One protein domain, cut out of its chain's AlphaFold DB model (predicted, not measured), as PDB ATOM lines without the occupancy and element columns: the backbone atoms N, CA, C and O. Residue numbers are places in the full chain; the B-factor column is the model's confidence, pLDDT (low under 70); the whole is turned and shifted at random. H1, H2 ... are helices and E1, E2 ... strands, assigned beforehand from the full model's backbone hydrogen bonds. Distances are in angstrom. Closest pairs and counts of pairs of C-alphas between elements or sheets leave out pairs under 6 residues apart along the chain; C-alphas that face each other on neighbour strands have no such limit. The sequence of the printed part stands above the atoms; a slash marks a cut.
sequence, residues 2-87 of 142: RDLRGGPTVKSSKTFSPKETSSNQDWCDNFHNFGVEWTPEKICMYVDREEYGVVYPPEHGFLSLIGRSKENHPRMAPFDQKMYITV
ATOM      1  N   ARG A   2      50.988  13.285 -98.220       70.19
ATOM      2  CA  ARG A   2      51.203  13.872 -96.877       70.19
ATOM      3  C   ARG A   2      49.943  14.405 -96.202       70.19
ATOM      4  O   ARG A   2      49.916  14.560 -94.989       70.19
ATOM      5  N   ASP A   3      48.919  14.693 -96.996       72.69
ATOM      6  CA  ASP A   3      47.637  15.216 -96.530       72.69
ATOM      7  C   ASP A   3      46.615  14.076 -96.490       72.69
ATOM      8  O   ASP A   3      46.438  13.374 -97.490       72.69
ATOM      9  N   LEU A   4      45.961  13.897 -95.344       75.25
ATOM     10  CA  LEU A   4      44.882  12.937 -95.157       75.25
ATOM     11  C   LEU A   4      43.558  13.693 -95.069       75.25
ATOM     12  O   LEU A   4      43.357  14.535 -94.194       75.25
ATOM     13  N   ARG A   5      42.629  13.350 -95.963       76.62
ATOM     14  CA  ARG A   5      41.289  13.941 -96.020       76.62
ATOM     15  C   ARG A   5      40.237  12.871 -95.781       76.62
ATOM     16  O   ARG A   5      40.192  11.881 -96.503       76.62
ATOM     17  N   GLY A   6      39.367  13.112 -94.816       73.44
ATOM     18  CA  GLY A   6      38.211  12.286 -94.493       73.44
ATOM     19  C   GLY A   6      37.046  13.157 -94.039       73.44
ATOM     20  O   GLY A   6      37.182  14.371 -93.904       73.44
ATOM     21  N   GLY A   7      35.893  12.534 -93.817       73.19
ATOM     22  CA  GLY A   7      34.665  13.213 -93.411       73.19
ATOM     23  C   GLY A   7      33.585  13.247 -94.497       73.19
ATOM     24  O   GLY A   7      33.785  12.767 -95.617       73.19
ATOM     25  N   PRO A   8      32.394  13.769 -94.165       68.50
ATOM     26  CA  PRO A   8      31.249  13.764 -95.061       68.50
ATOM     27  C   PRO A   8      31.507  14.628 -96.301       68.50
ATOM     28  O   PRO A   8      31.985  15.755 -96.212       68.50
ATOM     29  N   THR A   9      31.103  14.138 -97.475       62.72
ATOM     30  CA  THR A   9      31.219  14.872 -98.753       62.72
ATOM     31  C   THR A   9      30.207  16.026 -98.879       62.72
ATOM     32  O   THR A   9      30.200  16.761 -99.866       62.72
ATOM     33  N   VAL A  10      29.333  16.210 -97.887       57.41
ATOM     34  CA  VAL A  10      28.354  17.299 -97.861       57.41
ATOM     35  C   VAL A  10      29.045  18.587 -97.419       57.41
ATOM     36  O   VAL A  10      29.645  18.644 -96.349       57.41
ATOM     37  N   LYS A  11      28.935  19.648 -98.229       48.59
ATOM     38  CA  LYS A  11      29.466  20.986 -97.920       48.59
ATOM     39  C   LYS A  11      28.680  21.640 -96.773       48.59
ATOM     40  O   LYS A  11      27.856  22.517 -97.001       48.59
ATOM     41  N   SER A  12      28.927  21.220 -95.539       51.53
ATOM     42  CA  SER A  12      28.473  21.916 -94.333       51.53
ATOM     43  C   SER A  12      29.586  21.884 -93.292       51.53
ATOM     44  O   SER A  12      29.775  20.888 -92.594       51.53
ATOM     45  N   SER A  13      30.315  22.999 -93.176       50.81
ATOM     46  CA  SER A  13      31.429  23.174 -92.232       50.81
ATOM     47  C   SER A  13      31.030  23.013 -90.763       50.81
ATOM     48  O   SER A  13      31.891  22.820 -89.917       50.81
ATOM     49  N   LYS A  14      29.730  23.072 -90.443       57.16
ATOM     50  CA  LYS A  14      29.216  22.927 -89.073       57.16
ATOM     51  C   LYS A  14      29.040  21.476 -88.625       57.16
ATOM     52  O   LYS A  14      28.789  21.239 -87.452       57.16
ATOM     53  N   THR A  15      29.112  20.522 -89.554       60.06
ATOM     54  CA  THR A  15      28.761  19.118 -89.279       60.06
ATOM     55  C   THR A  15      29.997  18.258 -89.038       60.06
ATOM     56  O   THR A  15      29.882  17.187 -88.462       60.06
ATOM     57  N   PHE A  16      31.174  18.721 -89.467       72.06
ATOM     58  CA  PHE A  16      32.423  17.978 -89.384       72.06
ATOM     59  C   PHE A  16      33.550  18.867 -88.860       72.06
ATOM     60  O   PHE A  16      33.784  19.953 -89.391       72.06
ATOM     61  N   SER A  17      34.251  18.386 -87.838       66.06
ATOM     62  CA  SER A  17      35.423  19.047 -87.264       66.06
ATOM     63  C   SER A  17      36.642  18.133 -87.411       66.06
ATOM     64  O   SER A  17      36.857  17.287 -86.539       66.06
ATOM     65  N   PRO A  18      37.407  18.237 -88.517       72.44
ATOM     66  CA  PRO A  18      38.666  17.518 -88.658       72.44
ATOM     67  C   PRO A  18      39.728  18.124 -87.741       72.44
ATOM     68  O   PRO A  18      39.784  19.344 -87.565       72.44
ATOM     69  N   LYS A  19      40.610  17.281 -87.212       69.44
ATOM     70  CA  LYS A  19      41.905  17.708 -86.682       69.44
ATOM     71  C   LYS A  19      42.926  17.690 -87.813       69.44
ATOM     72  O   LYS A  19      42.896  16.815 -88.675       69.44
ATOM     73  N   GLU A  20      43.836  18.661 -87.807       66.19
ATOM     74  CA  GLU A  20      44.993  18.612 -88.696       66.19
ATOM     75  C   GLU A  20      45.877  17.431 -88.291       66.19
ATOM     76  O   GLU A  20      46.575  17.471 -87.279       66.19
ATOM     77  N   THR A  21      45.844  16.358 -89.076       63.03
ATOM     78  CA  THR A  21      46.766  15.236 -88.916       63.03
ATOM     79  C   THR A  21      47.924  15.420 -89.882       63.03
ATOM     80  O   THR A  21      47.805  15.125 -91.073       63.03
ATOM     81  N   SER A  22      49.046  15.929 -89.374       59.69
ATOM     82  CA  SER A  22      50.312  15.938 -90.106       59.69
ATOM     83  C   SER A  22      51.137  14.726 -89.689       59.69
ATOM     84  O   SER A  22      51.357  14.476 -88.507       59.69
ATOM     85  N   SER A  23      51.563  13.946 -90.678       64.50
ATOM     86  CA  SER A  23      52.495  12.838 -90.497       64.50
ATOM     87  C   SER A  23      53.862  13.254 -91.044       64.50
ATOM     88  O   SER A  23      53.952  13.879 -92.103       64.50
ATOM     89  N   ASN A  24      54.938  12.887 -90.340       66.06
ATOM     90  CA  ASN A  24      56.310  13.041 -90.844       66.06
ATOM     91  C   ASN A  24      56.657  12.012 -91.940       66.06
ATOM     92  O   ASN A  24      57.712  12.117 -92.564       66.06
ATOM     93  N   GLN A  25      55.784  11.031 -92.169       72.62
ATOM     94  CA  GLN A  25      55.889   9.994 -93.197       72.62
ATOM     95  C   GLN A  25      54.719  10.099 -94.182       72.62
ATOM     96  O   GLN A  25      53.645  10.594 -93.832       72.62
ATOM     97  N   ASP A  26      54.899   9.647 -95.422       81.75
ATOM     98  CA  ASP A  26      53.782   9.600 -96.362       81.75
ATOM     99  C   ASP A  26      52.771   8.526 -95.920       81.75
ATOM    100  O   ASP A  26      53.143   7.391 -95.640       81.75
ATOM    101  N   TRP A  27      51.474   8.855 -95.926       86.38
ATOM    102  CA  TRP A  27      50.368   7.950 -95.551       86.38
ATOM    103  C   TRP A  27      50.254   6.687 -96.424       86.38
ATOM    104  O   TRP A  27      49.392   5.846 -96.195       86.38
ATOM    105  N   CYS A  28      51.072   6.588 -97.473       87.12
ATOM    106  CA  CYS A  28      51.117   5.455 -98.394       87.12
ATOM    107  C   CYS A  28      52.322   4.537 -98.145       87.12
ATOM    108  O   CYS A  28      52.453   3.541 -98.848       87.12
ATOM    109  N   ASP A  29      53.208   4.879 -97.204       88.12
ATOM    110  CA  ASP A  29      54.459   4.144 -96.988       88.12
ATOM    111  C   ASP A  29      54.302   2.986 -95.990       88.12
ATOM    112  O   ASP A  29      55.126   2.075 -95.990       88.12
ATOM    113  N   ASN A  30      53.267   3.008 -95.141       90.69
ATOM    114  CA  ASN A  30      53.042   2.027 -94.078       90.69
ATOM    115  C   ASN A  30      51.551   1.690 -93.911       90.69
ATOM    116  O   ASN A  30      50.670   2.436 -94.341       90.69
ATOM    117  N   PHE A  31      51.266   0.571 -93.238       93.25
ATOM    118  CA  PHE A  31      49.914   0.256 -92.779       93.25
ATOM    119  C   PHE A  31      49.487   1.205 -91.656       93.25
ATOM    120  O   PHE A  31      50.240   1.437 -90.709       93.25
ATOM    121  N   HIS A  32      48.244   1.675 -91.737       92.69
ATOM    122  CA  HIS A  32      47.609   2.535 -90.741       92.69
ATOM    123  C   HIS A  32      46.279   1.934 -90.287       92.69
ATOM    124  O   HIS A  32      45.561   1.303 -91.070       92.69
ATOM    125  N   ASN A  33      45.922   2.163 -89.026       94.62
ATOM    126  CA  ASN A  33      44.631   1.741 -88.493       94.62
ATOM    127  C   ASN A  33      43.610   2.866 -88.650       94.62
ATOM    128  O   ASN A  33      43.614   3.827 -87.880       94.62
ATOM    129  N   PHE A  34      42.700   2.719 -89.609       93.62
ATOM    130  CA  PHE A  34      41.547   3.605 -89.755       93.62
ATOM    131  C   PHE A  34      40.375   3.069 -88.934       93.62
ATOM    132  O   PHE A  34      39.985   1.909 -89.076       93.62
ATOM    133  N   GLY A  35      39.820   3.908 -88.062       93.94
ATOM    134  CA  GLY A  35      38.727   3.544 -87.163       93.94
ATOM    135  C   GLY A  35      37.498   4.417 -87.363       93.94
ATOM    136  O   GLY A  35      37.616   5.612 -87.632       93.94
ATOM    137  N   VAL A  36      36.320   3.826 -87.183       94.06
ATOM    138  CA  VAL A  36      35.048   4.546 -87.082       94.06
ATOM    139  C   VAL A  36      34.320   4.046 -85.841       94.06
ATOM    140  O   VAL A  36      33.998   2.865 -85.750       94.06
ATOM    141  N   GLU A  37      34.056   4.947 -84.900       94.56
ATOM    142  CA  GLU A  37      33.089   4.730 -83.825       94.56
ATOM    143  C   GLU A  37      31.788   5.415 -84.231       94.56
ATOM    144  O   GLU A  37      31.766   6.610 -84.533       94.56
ATOM    145  N   TRP A  38      30.700   4.655 -84.267       93.56
ATOM    146  CA  TRP A  38      29.403   5.146 -84.710       93.56
ATOM    147  C   TRP A  38      28.361   4.857 -83.640       93.56
ATOM    148  O   TRP A  38      28.071   3.700 -83.334       93.56
ATOM    149  N   THR A  39      27.807   5.926 -83.078       93.19
ATOM    150  CA  THR A  39      26.777   5.885 -82.039       93.19
ATOM    151  C   THR A  39      25.511   6.607 -82.516       93.19
ATOM    152  O   THR A  39      25.542   7.305 -83.535       93.19
ATOM    153  N   PRO A  40      24.377   6.492 -81.802       91.19
ATOM    154  CA  PRO A  40      23.184   7.288 -82.099       91.19
ATOM    155  C   PRO A  40      23.404   8.813 -82.038       91.19
ATOM    156  O   PRO A  40      22.627   9.572 -82.620       91.19
ATOM    157  N   GLU A  41      24.458   9.276 -81.359       90.75
ATOM    158  CA  GLU A  41      24.756  10.692 -81.126       90.75
ATOM    159  C   GLU A  41      25.770  11.276 -82.114       90.75
ATOM    160  O   GLU A  41      25.670  12.460 -82.450       90.75
ATOM    161  N   LYS A  42      26.759  10.489 -82.558       91.75
ATOM    162  CA  LYS A  42      27.875  10.979 -83.382       91.75
ATOM    163  C   LYS A  42      28.579   9.869 -84.163       91.75
ATOM    164  O   LYS A  42      28.450   8.684 -83.864       91.75
ATOM    165  N   ILE A  43      29.382  10.287 -85.138       92.31
ATOM    166  CA  ILE A  43      30.340   9.433 -85.843       92.31
ATOM    167  C   ILE A  43      31.740  10.003 -85.600       92.31
ATOM    168  O   ILE A  43      32.041  11.110 -86.049       92.31
ATOM    169  N   CYS A  44      32.587   9.269 -84.884       92.44
ATOM    170  CA  CYS A  44      33.988   9.617 -84.652       92.44
ATOM    171  C   CYS A  44      34.876   8.816 -85.606       92.44
ATOM    172  O   CYS A  44      34.712   7.606 -85.750       92.44
ATOM    173  N   MET A  45      35.836   9.481 -86.240       92.19
ATOM    174  CA  MET A  45      36.841   8.851 -87.092       92.19
ATOM    175  C   MET A  45      38.204   8.911 -86.415       92.19
ATOM    176  O   MET A  45      38.542   9.915 -85.785       92.19
ATOM    177  N   TYR A  46      38.996   7.860 -86.600       92.00
ATOM    178  CA  TYR A  46      40.317   7.703 -86.008       92.00
ATOM    179  C   TYR A  46      41.344   7.289 -87.047       92.00
ATOM    180  O   TYR A  46      41.025   6.568 -87.998       92.00
ATOM    181  N   VAL A  47      42.585   7.692 -86.809       91.88
ATOM    182  CA  VAL A  47      43.766   7.244 -87.543       91.88
ATOM    183  C   VAL A  47      44.826   6.905 -86.508       91.88
ATOM    184  O   VAL A  47      45.158   7.737 -85.673       91.88
ATOM    185  N   ASP A  48      45.296   5.661 -86.502       92.44
ATOM    186  CA  ASP A  48      46.286   5.162 -85.538       92.44
ATOM    187  C   ASP A  48      45.911   5.427 -84.071       92.44
ATOM    188  O   ASP A  48      46.764   5.677 -83.225       92.44
ATOM    189  N   ARG A  49      44.610   5.291 -83.763       90.75
ATOM    190  CA  ARG A  49      43.964   5.546 -82.454       90.75
ATOM    191  C   ARG A  49      43.830   7.019 -82.068       90.75
ATOM    192  O   ARG A  49      43.153   7.306 -81.084       90.75
ATOM    193  N   GLU A  50      44.377   7.934 -82.855       90.44
ATOM    194  CA  GLU A  50      44.162   9.366 -82.683       90.44
ATOM    195  C   GLU A  50      42.855   9.787 -83.356       90.44
ATOM    196  O   GLU A  50      42.542   9.365 -84.470       90.44
ATOM    197  N   GLU A  51      42.059  10.613 -82.676       90.19
ATOM    198  CA  GLU A  51      40.809  11.131 -83.235       90.19
ATOM    199  C   GLU A  51      41.118  12.066 -84.411       90.19
ATOM    200  O   GLU A  51      41.660  13.154 -84.227       90.19
ATOM    201  N   TYR A  52      40.725  11.649 -85.612       88.06
ATOM    202  CA  TYR A  52      40.864  12.415 -86.846       88.06
ATOM    203  C   TYR A  52      39.769  13.473 -86.983       88.06
ATOM    204  O   TYR A  52      40.003  14.567 -87.492       88.06
ATOM    205  N   GLY A  53      38.559  13.168 -86.522       88.44
ATOM    206  CA  GLY A  53      37.474  14.136 -86.513       88.44
ATOM    207  C   GLY A  53      36.142  13.531 -86.122       88.44
ATOM    208  O   GLY A  53      35.954  12.314 -86.132       88.44
ATOM    209  N   VAL A  54      35.201  14.410 -85.795       89.25
ATOM    210  CA  VAL A  54      33.877  14.025 -85.301       89.25
ATOM    211  C   VAL A  54      32.795  14.649 -86.170       89.25
ATOM    212  O   VAL A  54      32.907  15.802 -86.600       89.25
ATOM    213  N   VAL A  55      31.745  13.870 -86.421       89.62
ATOM    214  CA  VAL A  55      30.529  14.296 -87.106       89.62
ATOM    215  C   VAL A  55      29.360  14.229 -86.134       89.62
ATOM    216  O   VAL A  55      29.023  13.157 -85.632       89.62
ATOM    217  N   TYR A  56      28.713  15.370 -85.909       89.75
ATOM    218  CA  TYR A  56      27.456  15.450 -85.163       89.75
ATOM    219  C   TYR A  56      26.293  15.653 -86.133       89.75
ATOM    220  O   TYR A  56      26.447  16.407 -87.098       89.75
ATOM    221  N   PRO A  57      25.112  15.053 -85.898       88.81
ATOM    222  CA  PRO A  57      23.943  15.397 -86.683       88.81
ATOM    223  C   PRO A  57      23.616  16.887 -86.476       88.81
ATOM    224  O   PRO A  57      23.626  17.360 -85.333       88.81
ATOM    225  N   PRO A  58      23.272  17.640 -87.536       86.19
ATOM    226  CA  PRO A  58      22.783  19.010 -87.404       86.19
ATOM    227  C   PRO A  58      21.589  19.106 -86.443       86.19
ATOM    228  O   PRO A  58      20.952  18.099 -86.115       86.19
ATOM    229  N   GLU A  59      21.250  20.321 -86.009       85.25
ATOM    230  CA  GLU A  59      20.097  20.574 -85.128       85.25
ATOM    231  C   GLU A  59      18.819  19.907 -85.663       85.25
ATOM    232  O   GLU A  59      18.159  19.159 -84.947       85.25
ATOM    233  N   HIS A  60      18.565  20.050 -86.966       87.12
ATOM    234  CA  HIS A  60      17.425  19.447 -87.666       87.12
ATOM    235  C   HIS A  60      17.756  18.111 -88.373       87.12
ATOM    236  O   HIS A  60      17.057  17.704 -89.299       87.12
ATOM    237  N   GLY A  61      18.837  17.432 -87.976       88.44
ATOM    238  CA  GLY A  61      19.268  16.138 -88.522       88.44
ATOM    239  C   GLY A  61      19.932  16.195 -89.904       88.44
ATOM    240  O   GLY A  61      19.907  17.224 -90.580       88.44
ATOM    241  N   PHE A  62      20.551  15.098 -90.356       87.44
ATOM    242  CA  PHE A  62      21.297  15.090 -91.632       87.44
ATOM    243  C   PHE A  62      20.409  15.291 -92.863       87.44
ATOM    244  O   PHE A  62      20.837  15.931 -93.825       87.44
ATOM    245  N   LEU A  63      19.159  14.819 -92.835       87.88
ATOM    246  CA  LEU A  63      18.206  15.041 -93.932       87.88
ATOM    247  C   LEU A  63      17.908  16.530 -94.173       87.88
ATOM    248  O   LEU A  63      17.541  16.904 -95.291       87.88
ATOM    249  N   SER A  64      18.108  17.395 -93.172       86.56
ATOM    250  CA  SER A  64      17.980  18.846 -93.356       86.56
ATOM    251  C   SER A  64      18.999  19.419 -94.347       86.56
ATOM    252  O   SER A  64      18.665  20.348 -95.078       86.56
ATOM    253  N   LEU A  65      20.188  18.813 -94.472       83.50
ATOM    254  CA  LEU A  65      21.245  19.262 -95.389       83.50
ATOM    255  C   LEU A  65      20.863  19.118 -96.871       83.50
ATOM    256  O   LEU A  65      21.493  19.726 -97.732       83.50
ATOM    257  N   ILE A  66      19.839  18.317 -97.166       83.38
ATOM    258  CA  ILE A  66      19.322  18.075 -98.519       83.38
ATOM    259  C   ILE A  66      17.859  18.518 -98.673       83.38
ATOM    260  O   ILE A  66      17.170  18.063 -99.586       83.38
ATOM    261  N   GLY A  67      17.359  19.367 -97.767       83.19
ATOM    262  CA  GLY A  67      15.987  19.884 -97.822       83.19
ATOM    263  C   GLY A  67      14.906  18.829 -97.563       83.19
ATOM    264  O   GLY A  67      13.768  19.001 -97.988       83.19
ATOM    265  N   ARG A  68      15.246  17.721 -96.890       79.81
ATOM    266  CA  ARG A  68      14.325  16.612 -96.572       79.81
ATOM    267  C   ARG A  68      14.046  16.465 -95.077       79.81
ATOM    268  O   ARG A  68      13.650  15.388 -94.635       79.81
ATOM    269  N   SER A  69      14.257  17.523 -94.295       69.31
ATOM    270  CA  SER A  69      13.892  17.510 -92.878       69.31
ATOM    271  C   SER A  69      12.388  17.250 -92.738       69.31
ATOM    272  O   SER A  69      11.580  17.965 -93.330       69.31
ATOM    273  N   LYS A  70      12.014  16.219 -91.977       69.12
ATOM    274  CA  LYS A  70      10.653  16.046 -91.459       69.12
ATOM    275  C   LYS A  70      10.754  15.955 -89.950       69.12
ATOM    276  O   LYS A  70      11.673  15.307 -89.452       69.12
ATOM    277  N   GLU A  71       9.777  16.522 -89.252       66.25
ATOM    278  CA  GLU A  71       9.769  16.609 -87.785       66.25
ATOM    279  C   GLU A  71       9.882  15.247 -87.075       66.25
ATOM    280  O   GLU A  71      10.340  15.186 -85.943       66.25
ATOM    281  N   ASN A  72       9.555  14.145 -87.761       75.81
ATOM    282  CA  ASN A  72       9.548  12.796 -87.187       75.81
ATOM    283  C   ASN A  72      10.744  11.913 -87.588       75.81
ATOM    284  O   ASN A  72      10.742  10.723 -87.273       75.81
ATOM    285  N   HIS A  73      11.739  12.428 -88.319       82.12
ATOM    286  CA  HIS A  73      12.928  11.631 -88.634       82.12
ATOM    287  C   HIS A  73      13.970  11.719 -87.510       82.12
ATOM    288  O   HIS A  73      14.251  12.822 -87.036       82.12
ATOM    289  N   PRO A  74      14.597  10.593 -87.109       88.94
ATOM    290  CA  PRO A  74      15.743  10.627 -86.211       88.94
ATOM    291  C   PRO A  74      16.822  11.564 -86.751       88.94
ATOM    292  O   PRO A  74      17.100  11.583 -87.950       88.94
ATOM    293  N   ARG A  75      17.477  12.325 -85.868       89.31
ATOM    294  CA  ARG A  75      18.514  13.288 -86.278       89.31
ATOM    295  C   ARG A  75      19.675  12.626 -87.027       89.31
ATOM    296  O   ARG A  75      20.276  13.251 -87.901       89.31
ATOM    297  N   MET A  76      19.959  11.369 -86.695       90.81
ATOM    298  CA  MET A  76      21.005  10.565 -87.316       90.81
ATOM    299  C   MET A  76      20.604  10.023 -88.700       90.81
ATOM    300  O   MET A  76      21.481   9.653 -89.469       90.81
ATOM    301  N   ALA A  77      19.319  10.033 -89.079       91.56
ATOM    302  CA  ALA A  77      18.879   9.506 -90.368       91.56
ATOM    303  C   ALA A  77      19.558  10.223 -91.553       91.56
ATOM    304  O   ALA A  77      19.618  11.456 -91.558       91.56
ATOM    305  N   PRO A  78      20.045   9.491 -92.577       89.94
ATOM    306  CA  PRO A  78      19.847   8.054 -92.823       89.94
ATOM    307  C   PRO A  78      20.902   7.136 -92.173       89.94
ATOM    308  O   PRO A  78      20.904   5.934 -92.421       89.94
ATOM    309  N   PHE A  79      21.812   7.676 -91.361       91.38
ATOM    310  CA  PHE A  79      22.827   6.926 -90.610       91.38
ATOM    311  C   PHE A  79      22.249   6.261 -89.339       91.38
ATOM    312  O   PHE A  79      22.938   6.044 -88.348       91.38
ATOM    313  N   ASP A  80      20.963   5.941 -89.351       91.69
ATOM    314  CA  ASP A  80      20.263   5.120 -88.364       91.69
ATOM    315  C   ASP A  80      19.901   3.732 -88.934       91.69
ATOM    316  O   ASP A  80      19.212   2.943 -88.290       91.69
ATOM    317  N   GLN A  81      20.364   3.421 -90.151       91.62
ATOM    318  CA  GLN A  81      20.083   2.176 -90.864       91.62
ATOM    319  C   GLN A  81      21.324   1.290 -91.010       91.62
ATOM    320  O   GLN A  81      22.462   1.737 -90.878       91.62
ATOM    321  N   LYS A  82      21.100   0.012 -91.345       91.62
ATOM    322  CA  LYS A  82      22.181  -0.910 -91.718       91.62
ATOM    323  C   LYS A  82      22.889  -0.392 -92.972       91.62
ATOM    324  O   LYS A  82      22.243  -0.185 -93.997       91.62
ATOM    325  N   MET A  83      24.208  -0.242 -92.892       91.50
ATOM    326  CA  MET A  83      25.065   0.180 -94.001       91.50
ATOM    327  C   MET A  83      26.065  -0.915 -94.364       91.50
ATOM    328  O   MET A  83      26.318  -1.834 -93.585       91.50
ATOM    329  N   TYR A  84      26.656  -0.782 -95.547       93.88
ATOM    330  CA  TYR A  84      27.756  -1.621 -96.005       93.88
ATOM    331  C   TYR A  84      29.076  -0.865 -95.885       93.88
ATOM    332  O   TYR A  84      29.135   0.338 -96.142       93.88
ATOM    333  N   ILE A  85      30.138  -1.587 -95.533       92.19
ATOM    334  CA  ILE A  85      31.504  -1.080 -95.629       92.19
ATOM    335  C   ILE A  85      32.001  -1.386 -97.041       92.19
ATOM    336  O   ILE A  85      32.035  -2.546 -97.450       92.19
ATOM    337  N   THR A  86      32.406  -0.346 -97.763       93.75
ATOM    338  CA  THR A  86      33.053  -0.466 -99.072       93.75
ATOM    339  C   THR A  86      34.464   0.078 -98.961       93.75
ATOM    340  O   THR A  86      34.656   1.214 -98.530       93.75
ATOM    341  N   VAL A  87      35.444  -0.717 -99.383       92.62
ATOM    342  CA  VAL A  87      36.848  -0.306 -99.454       92.62
ATOM    343  C   VAL A  87      37.320  -0.496-100.889       92.62
ATOM    344  O   VAL A  87      37.030  -1.517-101.512       92.62
TER     345      VAL A  87
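This is residues 2 to 87 of the 142 residues of the protein "GH16 domain-containing protein" of Callosobruchus maculatus (UniProt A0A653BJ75). With little regular structure, a small antiparallel wall, E1 E4 E3 E2, has residues 4 to 8 over one face, H1 beyond one end and residues 81 to 87 sticking out. The 86 printed residues, 24 in named elements, are mixed: E1, E2, E3, E4, H1. Elongated, 47 by 25 by 18 A, they are only just loose, close to compact, with radius of gyration of the C-alphas 14.7 A.

E1, residues 16 to 18, begins at C-alpha (32.423, 17.978, -89.384). E2 is 34 to 38, E3 43 to 47, E4 50 to 55, 15.2 A long. H1, 62 to 66, ends at C-alpha (19.322, 18.075, -98.519).

N 17 of E1 and O 54 of E4 are within hydrogen-bond range, 3.2 A. E2, E3, E4 form a meander, successive antiparallel neighbours, and two hairpins; N 35 to O 46 and N 43 to O 55 are 2.9 A each. E1 makes it a Greek key, first strand beside fourth. H1 is not on the sheet; 0 of 1 O i to N i+4 pairs are within range, 2 of 2 i+3.

The printed part has no cut. The E1 to E2 link is long, 15 residues. pLDDT is under 70 at 18 residues, among them 8 to 15.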